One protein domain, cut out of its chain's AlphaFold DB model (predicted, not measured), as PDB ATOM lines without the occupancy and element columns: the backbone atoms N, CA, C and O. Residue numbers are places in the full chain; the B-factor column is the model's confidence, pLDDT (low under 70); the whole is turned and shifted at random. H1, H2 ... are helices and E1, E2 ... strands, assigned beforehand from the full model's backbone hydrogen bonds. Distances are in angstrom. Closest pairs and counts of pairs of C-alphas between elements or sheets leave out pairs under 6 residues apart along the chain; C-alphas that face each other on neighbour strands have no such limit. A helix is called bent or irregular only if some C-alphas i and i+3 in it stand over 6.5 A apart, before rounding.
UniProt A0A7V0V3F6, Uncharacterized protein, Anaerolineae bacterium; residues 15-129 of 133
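This is residues 15 to 129 of the 133 residues of an uncharacterized protein of Anaerolineae bacterium (UniProt A0A7V0V3F6). A twisted sheet of four strands makes one wall, with the helices H1, H2 and H4 over one face and no named helix on the other: H1 and H2 run along the strands, and H4 stands up from the sheet. Two short helices, H3 and H5, are not on the sheet and lie farthest from the mean of the C-alphas. The printed part has 115 residues with five named helices and four named strands, in the order H1 E1 H2 H3 E2 E3 H4 H5 E4, and the class is mixed, helices and strands. The sheet's order is E1 E4 E2 E3, all antiparallel. The whole is compact, with a radius of gyration of the C-alphas of 13.8 A and spans of 37, 27 and 24 A.

H1, residues 15 to 27, is on the sheet at a height of 9.1 A, over E1, residues 33 to 38, and only just over E4, residues 123 to 128, on which 3 of its C-alphas fall. It runs along the strands, at 23 degrees to E1 on the local plane. E1 and E4 are antiparallel neighbours, with N 35 and O 126 at 2.9 A and N 126 and O 35 at 2.8 A. H2, residues 39 to 55, is the hub, touching three helices; it is irregular, with C-alphas 40 and 43 at 7.0 A. It touches H1 at a steep tilt of 39 degrees, the same way, and their closest C-alphas are those of Val 22 and Leu 49, 6.0 A apart. H2 is on the same face as H1, at a height of 11.3 A over the sheet. H3, residues 60 to 67, is close to H2 but not clearly touching: the closest C-alphas, of Leu 53 and Ile 63, are 7.0 A apart. E2, residues 71 to 74, is the antiparallel neighbour of E4, with N 74 and O 125 at 2.8 A, and forms a hairpin with E3, residues 81 to 83, where N 73 and O 82 are 2.8 A apart. H4, residues 84 to 92, is on the same face as H1 and H2 and lies over E3. Residues 42 to 46 of H2 touch H4, about perpendicular at 74 degrees, and the closest C-alphas are those of Glu 43 and Val 91, 5.6 A. H3 and H4 only just touch, with 3 pairs of C-alphas within 8 A. H5, residues 103 to 110, only just touches H2, with 3 such pairs, and is apart from H3. E1, H2 H3, E2 and E3, H4 H5, E4 are split strand-helix-strand units, two strands running the same way with another strand between them, each with a right-handed crossover. Every O i to N i+4 pair is within hydrogen-bond range in H1, H3, H4 and H5, and 11 of 13 in H2.

H1 begins at C-alpha 15, (220.949, 232.075, 187.575), and is 18.2 A long from first to last C-alpha. E1 is 16.9 A long. H2, the longest helix, spans 25.1 A and ends at C-alpha 55, (240.043, 229.905, 186.478). H3 is 10.6 A, E2 10.4 A, E3 7.0 A, H4 12.2 A and H5 10.5 A long. E4 is 16.7 A long and ends at C-alpha 128, (226.692, 222.322, 174.350).

The two C-alphas farthest apart are those of Gly 57 and Glu 118, 40.6 A. The printed part has no cut. The link from H5 to E4, residues 111 to 122, is long. The mean pLDDT of the printed part is 89.0, and residues 29 to 31 and residue 95 are under 70.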
ATOM      1  N   MET A  15     219.507 232.110 187.327       77.44
ATOM      2  CA  MET A  15     220.949 232.075 187.575       77.44
ATOM      3  C   MET A  15     221.523 230.786 188.168       77.44
ATOM      4  O   MET A  15     222.653 230.416 187.854       77.44
ATOM      5  N   ARG A  16     220.772 230.059 188.993       81.44
ATOM      6  CA  ARG A  16     221.187 228.741 189.480       81.44
ATOM      7  C   ARG A  16     221.128 227.698 188.361       81.44
ATOM      8  O   ARG A  16     222.021 226.859 188.301       81.44
ATOM      9  N   ALA A  17     220.149 227.766 187.457       79.31
ATOM     10  CA  ALA A  17     220.106 226.890 186.281       79.31
ATOM     11  C   ALA A  17     221.276 227.176 185.320       79.31
ATOM     12  O   ALA A  17     221.918 226.245 184.838       79.31
ATOM     13  N   VAL A  18     221.606 228.456 185.122       83.06
ATOM     14  CA  VAL A  18     222.777 228.905 184.353       83.06
ATOM     15  C   VAL A  18     224.077 228.378 184.960       83.06
ATOM     16  O   VAL A  18     224.892 227.789 184.252       83.06
ATOM     17  N   ALA A  19     224.268 228.537 186.272       85.00
ATOM     18  CA  ALA A  19     225.465 228.055 186.956       85.00
ATOM     19  C   ALA A  19     225.615 226.531 186.838       85.00
ATOM     20  O   ALA A  19     226.693 226.052 186.498       85.00
ATOM     21  N   LEU A  20     224.530 225.776 187.050       83.75
ATOM     22  CA  LEU A  20     224.530 224.320 186.883       83.75
ATOM     23  C   LEU A  20     224.870 223.911 185.449       83.75
ATOM     24  O   LEU A  20     225.664 222.999 185.256       83.75
ATOM     25  N   PHE A  21     224.322 224.605 184.448       86.00
ATOM     26  CA  PHE A  21     224.664 224.357 183.051       86.00
ATOM     27  C   PHE A  21     226.153 224.603 182.773       86.00
ATOM     28  O   PHE A  21     226.787 223.775 182.125       86.00
ATOM     29  N   VAL A  22     226.734 225.695 183.288       87.25
ATOM     30  CA  VAL A  22     228.174 225.973 183.147       87.25
ATOM     31  C   VAL A  22     229.007 224.865 183.793       87.25
ATOM     32  O   VAL A  22     229.923 224.357 183.153       87.25
ATOM     33  N   GLU A  23     228.678 224.437 185.013       87.69
ATOM     34  CA  GLU A  23     229.382 223.323 185.663       87.69
ATOM     35  C   GLU A  23     229.255 222.018 184.857       87.69
ATOM     36  O   GLU A  23     230.253 221.329 184.649       87.69
ATOM     37  N   ASP A  24     228.072 221.717 184.314       83.50
ATOM     38  CA  ASP A  24     227.833 220.545 183.468       83.50
ATOM     39  C   ASP A  24     228.676 220.571 182.185       83.50
ATOM     40  O   ASP A  24     229.303 219.570 181.832       83.50
ATOM     41  N   VAL A  25     228.715 221.713 181.492       84.06
ATOM     42  CA  VAL A  25     229.540 221.924 180.290       84.06
ATOM     43  C   VAL A  25     231.019 221.722 180.599       84.06
ATOM     44  O   VAL A  25     231.752 221.123 179.814       84.06
ATOM     45  N   LEU A  26     231.457 222.208 181.757       83.50
ATOM     46  CA  LEU A  26     232.842 222.126 182.192       83.50
ATOM     47  C   LEU A  26     233.230 220.730 182.702       83.50
ATOM     48  O   LEU A  26     234.410 220.371 182.636       83.50
ATOM     49  N   ALA A  27     232.289 219.956 183.233       81.19
ATOM     50  CA  ALA A  27     232.524 218.605 183.735       81.19
ATOM     51  C   ALA A  27     232.466 217.540 182.626       81.19
ATOM     52  O   ALA A  27     233.210 216.559 182.667       81.19
ATOM     53  N   LYS A  28     231.600 217.717 181.622       71.25
ATOM     54  CA  LYS A  28     231.343 216.694 180.600       71.25
ATOM     55  C   LYS A  28     232.347 216.761 179.450       71.25
ATOM     56  O   LYS A  28     232.399 217.728 178.693       71.25
ATOM     57  N   ARG A  29     233.103 215.672 179.264       62.03
ATOM     58  CA  ARG A  29     233.877 215.413 178.032       62.03
ATOM     59  C   ARG A  29     233.028 214.769 176.930       62.03
ATOM     60  O   ARG A  29     233.365 214.906 175.759       62.03
ATOM     61  N   GLU A  30     231.929 214.118 177.311       62.84
ATOM     62  CA  GLU A  30     231.017 213.370 176.442       62.84
ATOM     63  C   GLU A  30     229.558 213.676 176.846       62.84
ATOM     64  O   GLU A  30     229.262 213.863 178.026       62.84
ATOM     65  N   GLY A  31     228.646 213.763 175.871       67.94
ATOM     66  CA  GLY A  31     227.228 214.094 176.075       67.94
ATOM     67  C   GLY A  31     226.825 215.544 175.760       67.94
ATOM     68  O   GLY A  31     227.586 216.488 175.954       67.94
ATOM     69  N   VAL A  32     225.598 215.712 175.262       81.50
ATOM     70  CA  VAL A  32     224.994 217.017 174.942       81.50
ATOM     71  C   VAL A  32     224.366 217.610 176.204       81.50
ATOM     72  O   VAL A  32     223.663 216.908 176.930       81.50
ATOM     73  N   ALA A  33     224.582 218.901 176.455       85.81
ATOM     74  CA  ALA A  33     223.855 219.648 177.483       85.81
ATOM     75  C   ALA A  33     223.012 220.744 176.826       85.81
ATOM     76  O   ALA A  33     223.402 221.298 175.799       85.81
ATOM     77  N   CYS A  34     221.865 221.069 177.416       87.75
ATOM     78  CA  CYS A  34     221.051 222.199 176.987       87.75
ATOM     79  C   CYS A  34     220.451 222.932 178.186       87.75
ATOM     80  O   CYS A  34     220.057 222.293 179.161       87.75
ATOM     81  N   CYS A  35     220.333 224.252 178.096       88.44
ATOM     82  CA  CYS A  35     219.567 225.051 179.045       88.44
ATOM     83  C   CYS A  35     218.658 226.036 178.309       88.44
ATOM     84  O   CYS A  35     219.001 226.549 177.244       88.44
ATOM     85  N   ARG A  36     217.478 226.278 178.880       92.06
ATOM     86  CA  ARG A  36     216.588 227.371 178.490       92.06
ATOM     87  C   ARG A  36     216.848 228.532 179.436       92.06
ATOM     88  O   ARG A  36     216.904 228.306 180.644       92.06
ATOM     89  N   MET A  37     216.999 229.738 178.909       91.81
ATOM     90  CA  MET A  37     217.211 230.921 179.736       91.81
ATOM     91  C   MET A  37     216.647 232.193 179.098       91.81
ATOM     92  O   MET A  37     216.552 232.263 177.868       91.81
ATOM     93  N   PRO A  38     216.301 233.206 179.909       94.00
ATOM     94  CA  PRO A  38     216.025 234.549 179.416       94.00
ATOM     95  C   PRO A  38     217.197 235.096 178.600       94.00
ATOM     96  O   PRO A  38     218.358 234.899 178.955       94.00
ATOM     97  N   VAL A  39     216.905 235.830 177.526       93.50
ATOM     98  CA  VAL A  39     217.934 236.518 176.727       93.50
ATOM     99  C   VAL A  39     218.671 237.554 177.580       93.50
ATOM    100  O   VAL A  39     219.878 237.701 177.439       93.50
ATOM    101  N   ALA A  40     217.972 238.203 178.516       91.81
ATOM    102  CA  ALA A  40     218.569 239.152 179.456       91.81
ATOM    103  C   ALA A  40     219.670 238.528 180.343       91.81
ATOM    104  O   ALA A  40     220.589 239.226 180.755       91.81
ATOM    105  N   ASP A  41     219.624 237.215 180.588       91.38
ATOM    106  CA  ASP A  41     220.597 236.522 181.446       91.38
ATOM    107  C   ASP A  41     221.856 236.078 180.671       91.38
ATOM    108  O   ASP A  41     222.799 235.530 181.250       91.38
ATOM    109  N   VAL A  42     221.888 236.264 179.347       90.56
ATOM    110  CA  VAL A  42     222.941 235.728 178.470       90.56
ATOM    111  C   VAL A  42     224.295 236.388 178.711       90.56
ATOM    112  O   VAL A  42     225.308 235.687 178.715       90.56
ATOM    113  N   GLU A  43     224.327 237.702 178.940       90.44
ATOM    114  CA  GLU A  43     225.560 238.413 179.304       90.44
ATOM    115  C   GLU A  43     226.161 237.807 180.573       90.44
ATOM    116  O   GLU A  43     227.328 237.412 180.596       90.44
ATOM    117  N   GLN A  44     225.331 237.609 181.600       89.75
ATOM    118  CA  GLN A  44     225.779 237.024 182.856       89.75
ATOM    119  C   GLN A  44     226.240 235.572 182.687       89.75
ATOM    120  O   GLN A  44     227.242 235.182 183.290       89.75
ATOM    121  N   PHE A  45     225.563 234.772 181.853       91.25
ATOM    122  CA  PHE A  45     226.036 233.438 181.473       91.25
ATOM    123  C   PHE A  45     227.422 233.494 180.830       91.25
ATOM    124  O   PHE A  45     228.305 232.735 181.238       91.25
ATOM    125  N   TRP A  46     227.620 234.387 179.856       91.56
ATOM    126  CA  TRP A  46     228.890 234.526 179.151       91.56
ATOM    127  C   TRP A  46     230.012 234.881 180.124       91.56
ATOM    128  O   TRP A  46     231.017 234.173 180.173       91.56
ATOM    129  N   THR A  47     229.801 235.883 180.983       90.81
ATOM    130  CA  THR A  47     230.744 236.260 182.044       90.81
ATOM    131  C   THR A  47     231.049 235.097 182.988       90.81
ATOM    132  O   THR A  47     232.202 234.890 183.373       90.81
ATOM    133  N   LEU A  48     230.040 234.314 183.386       92.00
ATOM    134  CA  LEU A  48     230.243 233.178 184.289       92.00
ATOM    135  C   LEU A  48     231.086 232.082 183.629       92.00
ATOM    136  O   LEU A  48     232.005 231.551 184.259       92.00
ATOM    137  N   LEU A  49     230.776 231.759 182.372       91.19
ATOM    138  CA  LEU A  49     231.470 230.752 181.580       91.19
ATOM    139  C   LEU A  49     232.930 231.144 181.343       91.19
ATOM    140  O   LEU A  49     233.826 230.355 181.647       91.19
ATOM    141  N   THR A  50     233.188 232.357 180.846       91.62
ATOM    142  CA  THR A  50     234.551 232.835 180.569       91.62
ATOM    143  C   THR A  50     235.371 232.912 181.850       91.62
ATOM    144  O   THR A  50     236.473 232.367 181.894       91.62
ATOM    145  N   ARG A  51     234.809 233.443 182.946       92.44
ATOM    146  CA  ARG A  51     235.465 233.452 184.264       92.44
ATOM    147  C   ARG A  51     235.868 232.048 184.714       92.44
ATOM    148  O   ARG A  51     236.990 231.854 185.176       92.44
ATOM    149  N   LYS A  52     234.979 231.059 184.584       91.25
ATOM    150  CA  LYS A  52     235.269 229.668 184.969       91.25
ATOM    151  C   LYS A  52     236.328 229.022 184.071       91.25
ATOM    152  O   LYS A  52     237.150 228.250 184.562       91.25
ATOM    153  N   LEU A  53     236.347 229.343 182.779       90.56
ATOM    154  CA  LEU A  53     237.390 228.877 181.861       90.56
ATOM    155  C   LEU A  53     238.748 229.529 182.161       90.56
ATOM    156  O   LEU A  53     239.763 228.831 182.167       90.56
ATOM    157  N   HIS A  54     238.777 230.818 182.505       93.06
ATOM    158  CA  HIS A  54     239.985 231.499 182.976       93.06
ATOM    159  C   HIS A  54     240.529 230.899 184.271       93.06
ATOM    160  O   HIS A  54     241.725 230.641 184.368       93.06
ATOM    161  N   GLN A  55     239.659 230.594 185.238       92.44
ATOM    162  CA  GLN A  55     240.043 229.905 186.478       92.44
ATOM    163  C   GLN A  55     240.651 228.514 186.225       92.44
ATOM    164  O   GLN A  55     241.392 228.006 187.059       92.44
ATOM    165  N   ARG A  56     240.375 227.908 185.064       88.44
ATOM    166  CA  ARG A  56     240.990 226.654 184.598       88.44
ATOM    167  C   ARG A  56     242.239 226.864 183.731       88.44
ATOM    168  O   ARG A  56     242.733 225.908 183.139       88.44
ATOM    169  N   GLY A  57     242.746 228.092 183.638       90.25
ATOM    170  CA  GLY A  57     243.973 228.436 182.917       90.25
ATOM    171  C   GLY A  57     243.799 228.685 181.415       90.25
ATOM    172  O   GLY A  57     244.798 228.779 180.699       90.25
ATOM    173  N   LEU A  58     242.567 228.796 180.898       89.69
ATOM    174  CA  LEU A  58     242.365 229.163 179.495       89.69
ATOM    175  C   LEU A  58     242.550 230.675 179.289       89.69
ATOM    176  O   LEU A  58     242.120 231.497 180.095       89.69
ATOM    177  N   ARG A  59     243.172 231.032 178.162       90.06
ATOM    178  CA  ARG A  59     243.262 232.408 177.643       90.06
ATOM    179  C   ARG A  59     242.143 232.643 176.630       90.06
ATOM    180  O   ARG A  59     241.695 231.670 176.030       90.06
ATOM    181  N   ASP A  60     241.788 233.895 176.349       85.38
ATOM    182  CA  ASP A  60     240.671 234.256 175.451       85.38
ATOM    183  C   ASP A  60     240.695 233.517 174.113       85.38
ATOM    184  O   ASP A  60     239.709 232.896 173.716       85.38
ATOM    185  N   LYS A  61     241.860 233.474 173.456       83.62
ATOM    186  CA  LYS A  61     242.017 232.746 172.187       83.62
ATOM    187  C   LYS A  61     241.661 231.257 172.307       83.62
ATOM    188  O   LYS A  61     240.992 230.706 171.439       83.62
ATOM    189  N   HIS A  62     242.052 230.619 173.413       86.25
ATOM    190  CA  HIS A  62     241.754 229.210 173.672       86.25
ATOM    191  C   HIS A  62     240.288 229.014 174.076       86.25
ATOM    192  O   HIS A  62     239.727 227.958 173.803       86.25
ATOM    193  N   ILE A  63     239.660 230.005 174.722       87.00
ATOM    194  CA  ILE A  63     238.226 229.981 175.041       87.00
ATOM    195  C   ILE A  63     237.421 229.972 173.743       87.00
ATOM    196  O   ILE A  63     236.599 229.079 173.545       87.00
ATOM    197  N   GLN A  64     237.710 230.893 172.823       84.50
ATOM    198  CA  GLN A  64     237.033 230.953 171.527       84.50
ATOM    199  C   GLN A  64     237.183 229.638 170.747       84.50
ATOM    200  O   GLN A  64     236.200 229.098 170.238       84.50
ATOM    201  N   GLU A  65     238.385 229.056 170.715       85.94
ATOM    202  CA  GLU A  65     238.635 227.746 170.096       85.94
ATOM    203  C   GLU A  65     237.921 226.585 170.806       85.94
ATOM    204  O   GLU A  65     237.437 225.658 170.148       85.94
ATOM    205  N   ALA A  66     237.850 226.617 172.140       84.25
ATOM    206  CA  ALA A  66     237.190 225.591 172.938       84.25
ATOM    207  C   ALA A  66     235.670 225.614 172.760       84.25
ATOM    208  O   ALA A  66     235.048 224.552 172.773       84.25
ATOM    209  N   LEU A  67     235.078 226.796 172.577       89.06
ATOM    210  CA  LEU A  67     233.639 226.968 172.379       89.06
ATOM    211  C   LEU A  67     233.217 226.801 170.911       89.06
ATOM    212  O   LEU A  67     232.068 226.438 170.643       89.06
ATOM    213  N   ARG A  68     234.138 227.004 169.959       87.69
ATOM    214  CA  ARG A  68     233.876 226.900 168.517       87.69
ATOM    215  C   ARG A  68     233.280 225.550 168.132       87.69
ATOM    216  O   ARG A  68     233.887 224.498 168.341       87.69
ATOM    217  N   GLY A  69     232.093 225.598 167.530       84.56
ATOM    218  CA  GLY A  69     231.348 224.413 167.093       84.56
ATOM    219  C   GLY A  69     230.806 223.547 168.237       84.56
ATOM    220  O   GLY A  69     230.240 222.489 167.971       84.56
ATOM    221  N   ARG A  70     230.973 223.976 169.495       88.38
ATOM    222  CA  ARG A  70     230.515 223.252 170.687       88.38
ATOM    223  C   ARG A  70     229.370 223.962 171.377       88.38
ATOM    224  O   ARG A  70     228.396 223.310 171.730       88.38
ATOM    225  N   LEU A  71     229.469 225.276 171.544       91.44
ATOM    226  CA  LEU A  71     228.407 226.098 172.107       91.44
ATOM    227  C   LEU A  71     227.651 226.807 170.978       91.44
ATOM    228  O   LEU A  71     228.261 227.434 170.112       91.44
ATOM    229  N   PHE A  72     226.327 226.706 170.989       92.44
ATOM    230  CA  PHE A  72     225.455 227.490 170.118       92.44
ATOM    231  C   PHE A  72     224.152 227.821 170.839       92.44
ATOM    232  O   PHE A  72     223.680 227.053 171.680       92.44
ATOM    233  N   GLY A  73     223.564 228.958 170.496       93.00
ATOM    234  CA  GLY A  73     222.228 229.328 170.929       93.00
ATOM    235  C   GLY A  73     221.205 229.153 169.817       93.00
ATOM    236  O   GLY A  73     221.519 229.161 168.624       93.00
ATOM    237  N   GLN A  74     219.956 228.958 170.222       95.38
ATOM    238  CA  GLN A  74     218.814 228.896 169.327       95.38
ATOM    239  C   GLN A  74     217.606 229.578 169.960       95.38
ATOM    240  O   GLN A  74     217.271 229.332 171.119       95.38
ATOM    241  N   CYS A  75     216.893 230.386 169.183       96.19
ATOM    242  CA  CYS A  75     215.579 230.858 169.595       96.19
ATOM    243  C   CYS A  75     214.559 229.704 169.521       96.19
ATOM    244  O   CYS A  75     214.400 229.126 168.447       96.19
ATOM    245  N   PRO A  76     213.813 229.387 170.597       95.00
ATOM    246  CA  PRO A  76     212.815 228.314 170.571       95.00
ATOM    247  C   PRO A  76     211.604 228.636 169.681       95.00
ATOM    248  O   PRO A  76     210.857 227.731 169.332       95.00
ATOM    249  N   ARG A  77     211.403 229.911 169.311       96.62
ATOM    250  CA  ARG A  77     210.251 230.366 168.523       96.62
ATOM    251  C   ARG A  77     210.548 230.461 167.029       96.62
ATOM    252  O   ARG A  77     209.887 229.807 166.239       96.62
ATOM    253  N   CYS A  78     211.531 231.273 166.636       97.38
ATOM    254  CA  CYS A  78     211.873 231.475 165.221       97.38
ATOM    255  C   CYS A  78     213.006 230.564 164.728       97.38
ATOM    256  O   CYS A  78     213.438 230.693 163.588       97.38
ATOM    257  N   LEU A  79     213.525 229.678 165.587       96.06
ATOM    258  CA  LEU A  79     214.592 228.714 165.289       96.06
ATOM    259  C   LEU A  79     215.930 229.315 164.838       96.06
ATOM    260  O   LEU A  79     216.847 228.547 164.533       96.06
ATOM    261  N   LEU A  80     216.072 230.646 164.871       96.00
ATOM    262  CA  LEU A  80     217.321 231.340 164.580       96.00
ATOM    263  C   LEU A  80     218.442 230.773 165.448       96.00
ATOM    264  O   LEU A  80     218.308 230.718 166.672       96.00
ATOM    265  N   ARG A  81     219.531 230.365 164.796       94.75
ATOM    266  CA  ARG A  81     220.727 229.801 165.417       94.75
ATOM    267  C   ARG A  81     221.895 230.765 165.315       94.75
ATOM    268  O   ARG A  81     222.049 231.436 164.300       94.75
ATOM    269  N   PHE A  82     222.731 230.765 166.340       91.94
ATOM    270  CA  PHE A  82     223.980 231.513 166.380       91.94
ATOM    271  C   PHE A  82     225.019 230.721 167.171       91.94
ATOM    272  O   PHE A  82     224.684 229.974 168.092       91.94
ATOM    273  N   ASP A  83     226.277 230.836 166.771       92.69
ATOM    274  CA  ASP A  83     227.386 230.143 167.416       92.69
ATOM    275  C   ASP A  83     227.922 230.923 168.627       92.69
ATOM    276  O   ASP A  83     227.444 232.005 168.980       92.69
ATOM    277  N   ALA A  84     228.912 230.336 169.297       91.25
ATOM    278  CA  ALA A  84     229.588 230.954 170.428       91.25
ATOM    279  C   ALA A  84     230.283 232.271 170.061       91.25
ATOM    280  O   ALA A  84     230.333 233.169 170.893       91.25
ATOM    281  N   GLN A  85     230.815 232.389 168.840       90.81
ATOM    282  CA  GLN A  85     231.486 233.602 168.376       90.81
ATOM    283  C   GLN A  85     230.503 234.761 168.273       90.81
ATOM    284  O   GLN A  85     230.777 235.853 168.758       90.81
ATOM    285  N   TYR A  86     229.342 234.519 167.673       92.25
ATOM    286  CA  TYR A  86     228.310 235.532 167.554       92.25
ATOM    287  C   TYR A  86     227.694 235.876 168.913       92.25
ATOM    288  O   TYR A  86     227.376 237.033 169.169       92.25
ATOM    289  N   LEU A  87     227.582 234.896 169.816       90.69
ATOM    290  CA  LEU A  87     227.188 235.149 171.202       90.69
ATOM    291  C   LEU A  87     228.188 236.062 171.925       90.69
ATOM    292  O   LEU A  87     227.770 237.031 172.549       90.69
ATOM    293  N   ALA A  88     229.490 235.782 171.803       90.81
ATOM    294  CA  ALA A  88     230.550 236.635 172.336       90.81
ATOM    295  C   ALA A  88     230.440 238.052 171.770       90.81
ATOM    296  O   ALA A  88     230.416 239.024 172.517       90.81
ATOM    297  N   TRP A  89     230.281 238.146 170.448       92.00
ATOM    298  CA  TRP A  89     230.154 239.407 169.734       92.00
ATOM    299  C   TRP A  89     228.966 240.238 170.240       92.00
ATOM    300  O   TRP A  89     229.133 241.423 170.513       92.00
ATOM    301  N   LEU A  90     227.798 239.617 170.435       92.06
ATOM    302  CA  LEU A  90     226.610 240.278 170.989       92.06
ATOM    303  C   LEU A  90     226.818 240.793 172.418       92.06
ATOM    304  O   LEU A  90     226.257 241.824 172.767       92.06
ATOM    305  N   VAL A  91     227.584 240.068 173.235       89.81
ATOM    306  CA  VAL A  91     227.883 240.456 174.623       89.81
ATOM    307  C   VAL A  91     228.920 241.579 174.682       89.81
ATOM    308  O   VAL A  91     228.830 242.458 175.532       89.81
ATOM    309  N   GLU A  92     229.904 241.569 173.785       87.44
ATOM    310  CA  GLU A  92     230.988 242.558 173.751       87.44
ATOM    311  C   GLU A  92     230.558 243.899 173.140       87.44
ATOM    312  O   GLU A  92     231.131 244.934 173.481       87.44
ATOM    313  N   HIS A  93     229.562 243.907 172.249       86.00
ATOM    314  CA  HIS A  93     229.135 245.124 171.561       86.00
ATOM    315  C   HIS A  93     227.964 245.786 172.273       86.00
ATOM    316  O   HIS A  93     226.900 245.198 172.465       86.00
ATOM    317  N   ARG A  94     228.126 247.075 172.569       74.44
ATOM    318  CA  ARG A  94     227.003 247.946 172.908       74.44
ATOM    319  C   ARG A  94     226.312 248.412 171.634       74.44
ATOM    320  O   ARG A  94     226.896 248.418 170.552       74.44
ATOM    321  N   ARG A  95     225.054 248.844 171.764       66.56
ATOM    322  CA  ARG A  95     224.262 249.377 170.642       66.56
ATOM    323  C   ARG A  95     224.993 250.497 169.888       66.56
ATOM    324  O   ARG A  95     224.841 250.596 168.676       66.56
ATOM    325  N   GLU A  96     225.747 251.316 170.612       71.69
ATOM    326  CA  GLU A  96     226.482 252.485 170.110       71.69
ATOM    327  C   GLU A  96     227.700 252.101 169.254       71.69
ATOM    328  O   GLU A  96     228.034 252.825 168.319       71.69
ATOM    329  N   ASP A  97     228.289 250.931 169.507       82.31
ATOM    330  CA  ASP A  97     229.520 250.454 168.858       82.31
ATOM    331  C   ASP A  97     229.246 249.406 167.764       82.31
ATOM    332  O   ASP A  97     230.150 248.928 167.073       82.31
ATOM    333  N   ALA A  98     227.983 249.007 167.603       84.00
ATOM    334  CA  ALA A  98     227.581 247.993 166.646       84.00
ATOM    335  C   ALA A  98     227.564 248.553 165.207       84.00
ATOM    336  O   ALA A  98     227.011 249.631 164.969       84.00
ATOM    337  N   PRO A  99     228.062 247.806 164.198       88.56
ATOM    338  CA  PRO A  99     227.922 248.190 162.797       88.56
ATOM    339  C   PRO A  99     226.450 248.467 162.448       88.56
ATOM    340  O   PRO A  99     225.585 247.716 162.909       88.56
ATOM    341  N   PRO A 100     226.130 249.444 161.575       86.75
ATOM    342  CA  PRO A 100     224.743 249.837 161.294       86.75
ATOM    343  C   PRO A 100     223.807 248.672 160.935       86.75
ATOM    344  O   PRO A 100     222.652 248.641 161.351       86.75
ATOM    345  N   ARG A 101     224.329 247.665 160.221       87.12
ATOM    346  CA  ARG A 101     223.593 246.450 159.829       87.12
ATOM    347  C   ARG A 101     223.228 245.519 160.996       87.12
ATOM    348  O   ARG A 101     222.301 244.729 160.873       87.12
ATOM    349  N   GLU A 102     223.948 245.596 162.115       91.75
ATOM    350  CA  GLU A 102     223.714 244.776 163.309       91.75
ATOM    351  C   GLU A 102     223.164 245.589 164.497       91.75
ATOM    352  O   GLU A 102     222.683 244.995 165.459       91.75
ATOM    353  N   ALA A 103     223.171 246.927 164.443       90.75
ATOM    354  CA  ALA A 103     222.769 247.791 165.559       90.75
ATOM    355  C   ALA A 103     221.370 247.471 166.111       90.75
ATOM    356  O   ALA A 103     221.157 247.467 167.325       90.75
ATOM    357  N   LYS A 104     220.417 247.128 165.234       92.12
ATOM    358  CA  LYS A 104     219.078 246.685 165.649       92.12
ATOM    359  C   LYS A 104     219.100 245.357 166.406       92.12
ATOM    360  O   LYS A 104     218.377 245.206 167.385       92.12
ATOM    361  N   LYS A 105     219.923 244.399 165.976       94.06
ATOM    362  CA  LYS A 105     220.056 243.089 166.629       94.06
ATOM    363  C   LYS A 105     220.663 243.243 168.020       94.06
ATOM    364  O   LYS A 105     220.129 242.675 168.967       94.06
ATOM    365  N   VAL A 106     221.704 244.069 168.146       93.69
ATOM    366  CA  VAL A 106     222.325 244.392 169.441       93.69
ATOM    367  C   VAL A 106     221.329 245.096 170.358       93.69
ATOM    368  O   VAL A 106     221.158 244.667 171.491       93.69
ATOM    369  N   ALA A 107     220.582 246.089 169.861       92.94
ATOM    370  CA  ALA A 107     219.546 246.759 170.651       92.94
ATOM    371  C   ALA A 107     218.508 245.769 171.208       92.94
ATOM    372  O   ALA A 107     218.214 245.777 172.398       92.94
ATOM    373  N   ARG A 108     217.998 244.863 170.364       94.81
ATOM    374  CA  ARG A 108     217.042 243.832 170.798       94.81
ATOM    375  C   ARG A 108     217.638 242.877 171.823       94.81
ATOM    376  O   ARG A 108     216.956 242.530 172.784       94.81
ATOM    377  N   PHE A 109     218.885 242.461 171.618       94.88
ATOM    378  CA  PHE A 109     219.603 241.616 172.564       94.88
ATOM    379  C   PHE A 109     219.729 242.296 173.935       94.88
ATOM    380  O   PHE A 109     219.339 241.699 174.935       94.88
ATOM    381  N   SER A 110     220.155 243.565 173.972       91.88
ATOM    382  CA  SER A 110     220.244 244.366 175.202       91.88
ATOM    383  C   SER A 110     218.890 244.563 175.897       91.88
ATOM    384  O   SER A 110     218.832 244.711 177.111       91.88
ATOM    385  N   GLU A 111     217.786 244.529 175.149       93.94
ATOM    386  CA  GLU A 111     216.420 244.569 175.686       93.94
ATOM    387  C   GLU A 111     215.895 243.191 176.141       93.94
ATOM    388  O   GLU A 111     214.712 243.049 176.455       93.94
ATOM    389  N   GLY A 112     216.732 242.149 176.138       94.81
ATOM    390  CA  GLY A 112     216.323 240.799 176.521       94.81
ATOM    391  C   GLY A 112     215.385 240.137 175.506       94.81
ATOM    392  O   GLY A 112     214.533 239.327 175.884       94.81
ATOM    393  N   ARG A 113     215.519 240.459 174.214       96.44
ATOM    394  CA  ARG A 113     214.691 239.911 173.129       96.44
ATOM    395  C   ARG A 113     215.522 239.181 172.082       96.44
ATOM    396  O   ARG A 113     216.696 239.458 171.858       96.44
ATOM    397  N   CYS A 114     214.875 238.266 171.365       96.44
ATOM    398  CA  CYS A 114     215.462 237.632 170.194       96.44
ATOM    399  C   CYS A 114     215.905 238.679 169.161       96.44
ATOM    400  O   CYS A 114     215.159 239.601 168.831       96.44
ATOM    401  N   ILE A 115     217.101 238.481 168.606       95.38
ATOM    402  CA  ILE A 115     217.698 239.357 167.591       95.38
ATOM    403  C   ILE A 115     216.964 239.348 166.243       95.38
ATOM    404  O   ILE A 115     217.162 240.259 165.447       95.38
ATOM    405  N   ASN A 116     216.123 238.344 165.967       95.81
ATOM    406  CA  ASN A 116     215.212 238.414 164.826       95.81
ATOM    407  C   ASN A 116     214.136 239.473 165.129       95.81
ATOM    408  O   ASN A 116     213.395 239.332 166.106       95.81
ATOM    409  N   GLU A 117     214.052 240.509 164.292       93.12
ATOM    410  CA  GLU A 117     213.139 241.649 164.456       93.12
ATOM    411  C   GLU A 117     211.667 241.220 164.530       93.12
ATOM    412  O   GLU A 117     210.901 241.782 165.313       93.12
ATOM    413  N   GLU A 118     211.299 240.163 163.806       95.38
ATOM    414  CA  GLU A 118     209.933 239.629 163.754       95.38
ATOM    415  C   GLU A 118     209.603 238.700 164.935       95.38
ATOM    416  O   GLU A 118     208.453 238.315 165.148       95.38
ATOM    417  N   CYS A 119     210.603 238.317 165.735       97.19
ATOM    418  CA  CYS A 119     210.433 237.360 166.821       97.19
ATOM    419  C   CYS A 119     210.264 238.057 168.174       97.19
ATOM    420  O   CYS A 119     211.126 238.819 168.610       97.19
ATOM    421  N   SER A 120     209.199 237.715 168.899       95.62
ATOM    422  CA  SER A 120     208.917 238.232 170.246       95.62
ATOM    423  C   SER A 120     209.419 237.339 171.388       95.62
ATOM    424  O   SER A 120     209.042 237.548 172.536       95.62
ATOM    425  N   SER A 121     210.252 236.332 171.103       97.06
ATOM    426  CA  SER A 121     210.828 235.479 172.154       97.06
ATOM    427  C   SER A 121     211.765 236.281 173.056       97.06
ATOM    428  O   SER A 121     212.661 236.959 172.557       97.06
ATOM    429  N   THR A 122     211.600 236.134 174.368       96.69
ATOM    430  CA  THR A 122     212.501 236.659 175.411       96.69
ATOM    431  C   THR A 122     213.408 235.579 175.994       96.69
ATOM    432  O   THR A 122     214.162 235.828 176.927       96.69
ATOM    433  N   GLU A 123     213.356 234.370 175.437       95.38
ATOM    434  CA  GLU A 123     214.163 233.231 175.863       95.38
ATOM    435  C   GLU A 123     214.983 232.665 174.707       95.38
ATOM    436  O   GLU A 123     214.555 232.706 173.544       95.38
ATOM    437  N   TRP A 124     216.120 232.067 175.059       94.38
ATOM    438  CA  TRP A 124     216.974 231.256 174.201       94.38
ATOM    439  C   TRP A 124     217.225 229.878 174.805       94.38
ATOM    440  O   TRP A 124     217.207 229.678 176.017       94.38
ATOM    441  N   MET A 125     217.480 228.924 173.917       93.50
ATOM    442  CA  MET A 125     218.020 227.615 174.241       93.50
ATOM    443  C   MET A 125     219.518 227.633 173.940       93.50
ATOM    444  O   MET A 125     219.896 227.813 172.783       93.50
ATOM    445  N   LEU A 126     220.370 227.441 174.944       92.88
ATOM    446  CA  LEU A 126     221.798 227.208 174.742       92.88
ATOM    447  C   LEU A 126     222.074 225.714 174.707       92.88
ATOM    448  O   LEU A 126     221.529 224.948 175.501       92.88
ATOM    449  N   TYR A 127     222.947 225.308 173.797       90.62
ATOM    450  CA  TYR A 127     223.341 223.924 173.606       90.62
ATOM    451  C   TYR A 127     224.853 223.800 173.656       90.62
ATOM    452  O   TYR A 127     225.569 224.552 173.000       90.62
ATOM    453  N   TRP A 128     225.318 222.786 174.373       89.81
ATOM    454  CA  TRP A 128     226.692 222.322 174.350       89.81
ATOM    455  C   TRP A 128     226.775 220.959 173.681       89.81
ATOM    456  O   TRP A 128     226.065 220.025 174.062       89.81
ATOM    457  N   ARG A 129     227.673 220.830 172.710       86.19
ATOM    458  CA  ARG A 129     228.028 219.575 172.056       86.19
ATOM    459  C   ARG A 129     229.529 219.322 172.211       86.19
ATOM    460  O   ARG A 129     230.328 220.184 171.847       86.19
TER     461      ARG A 129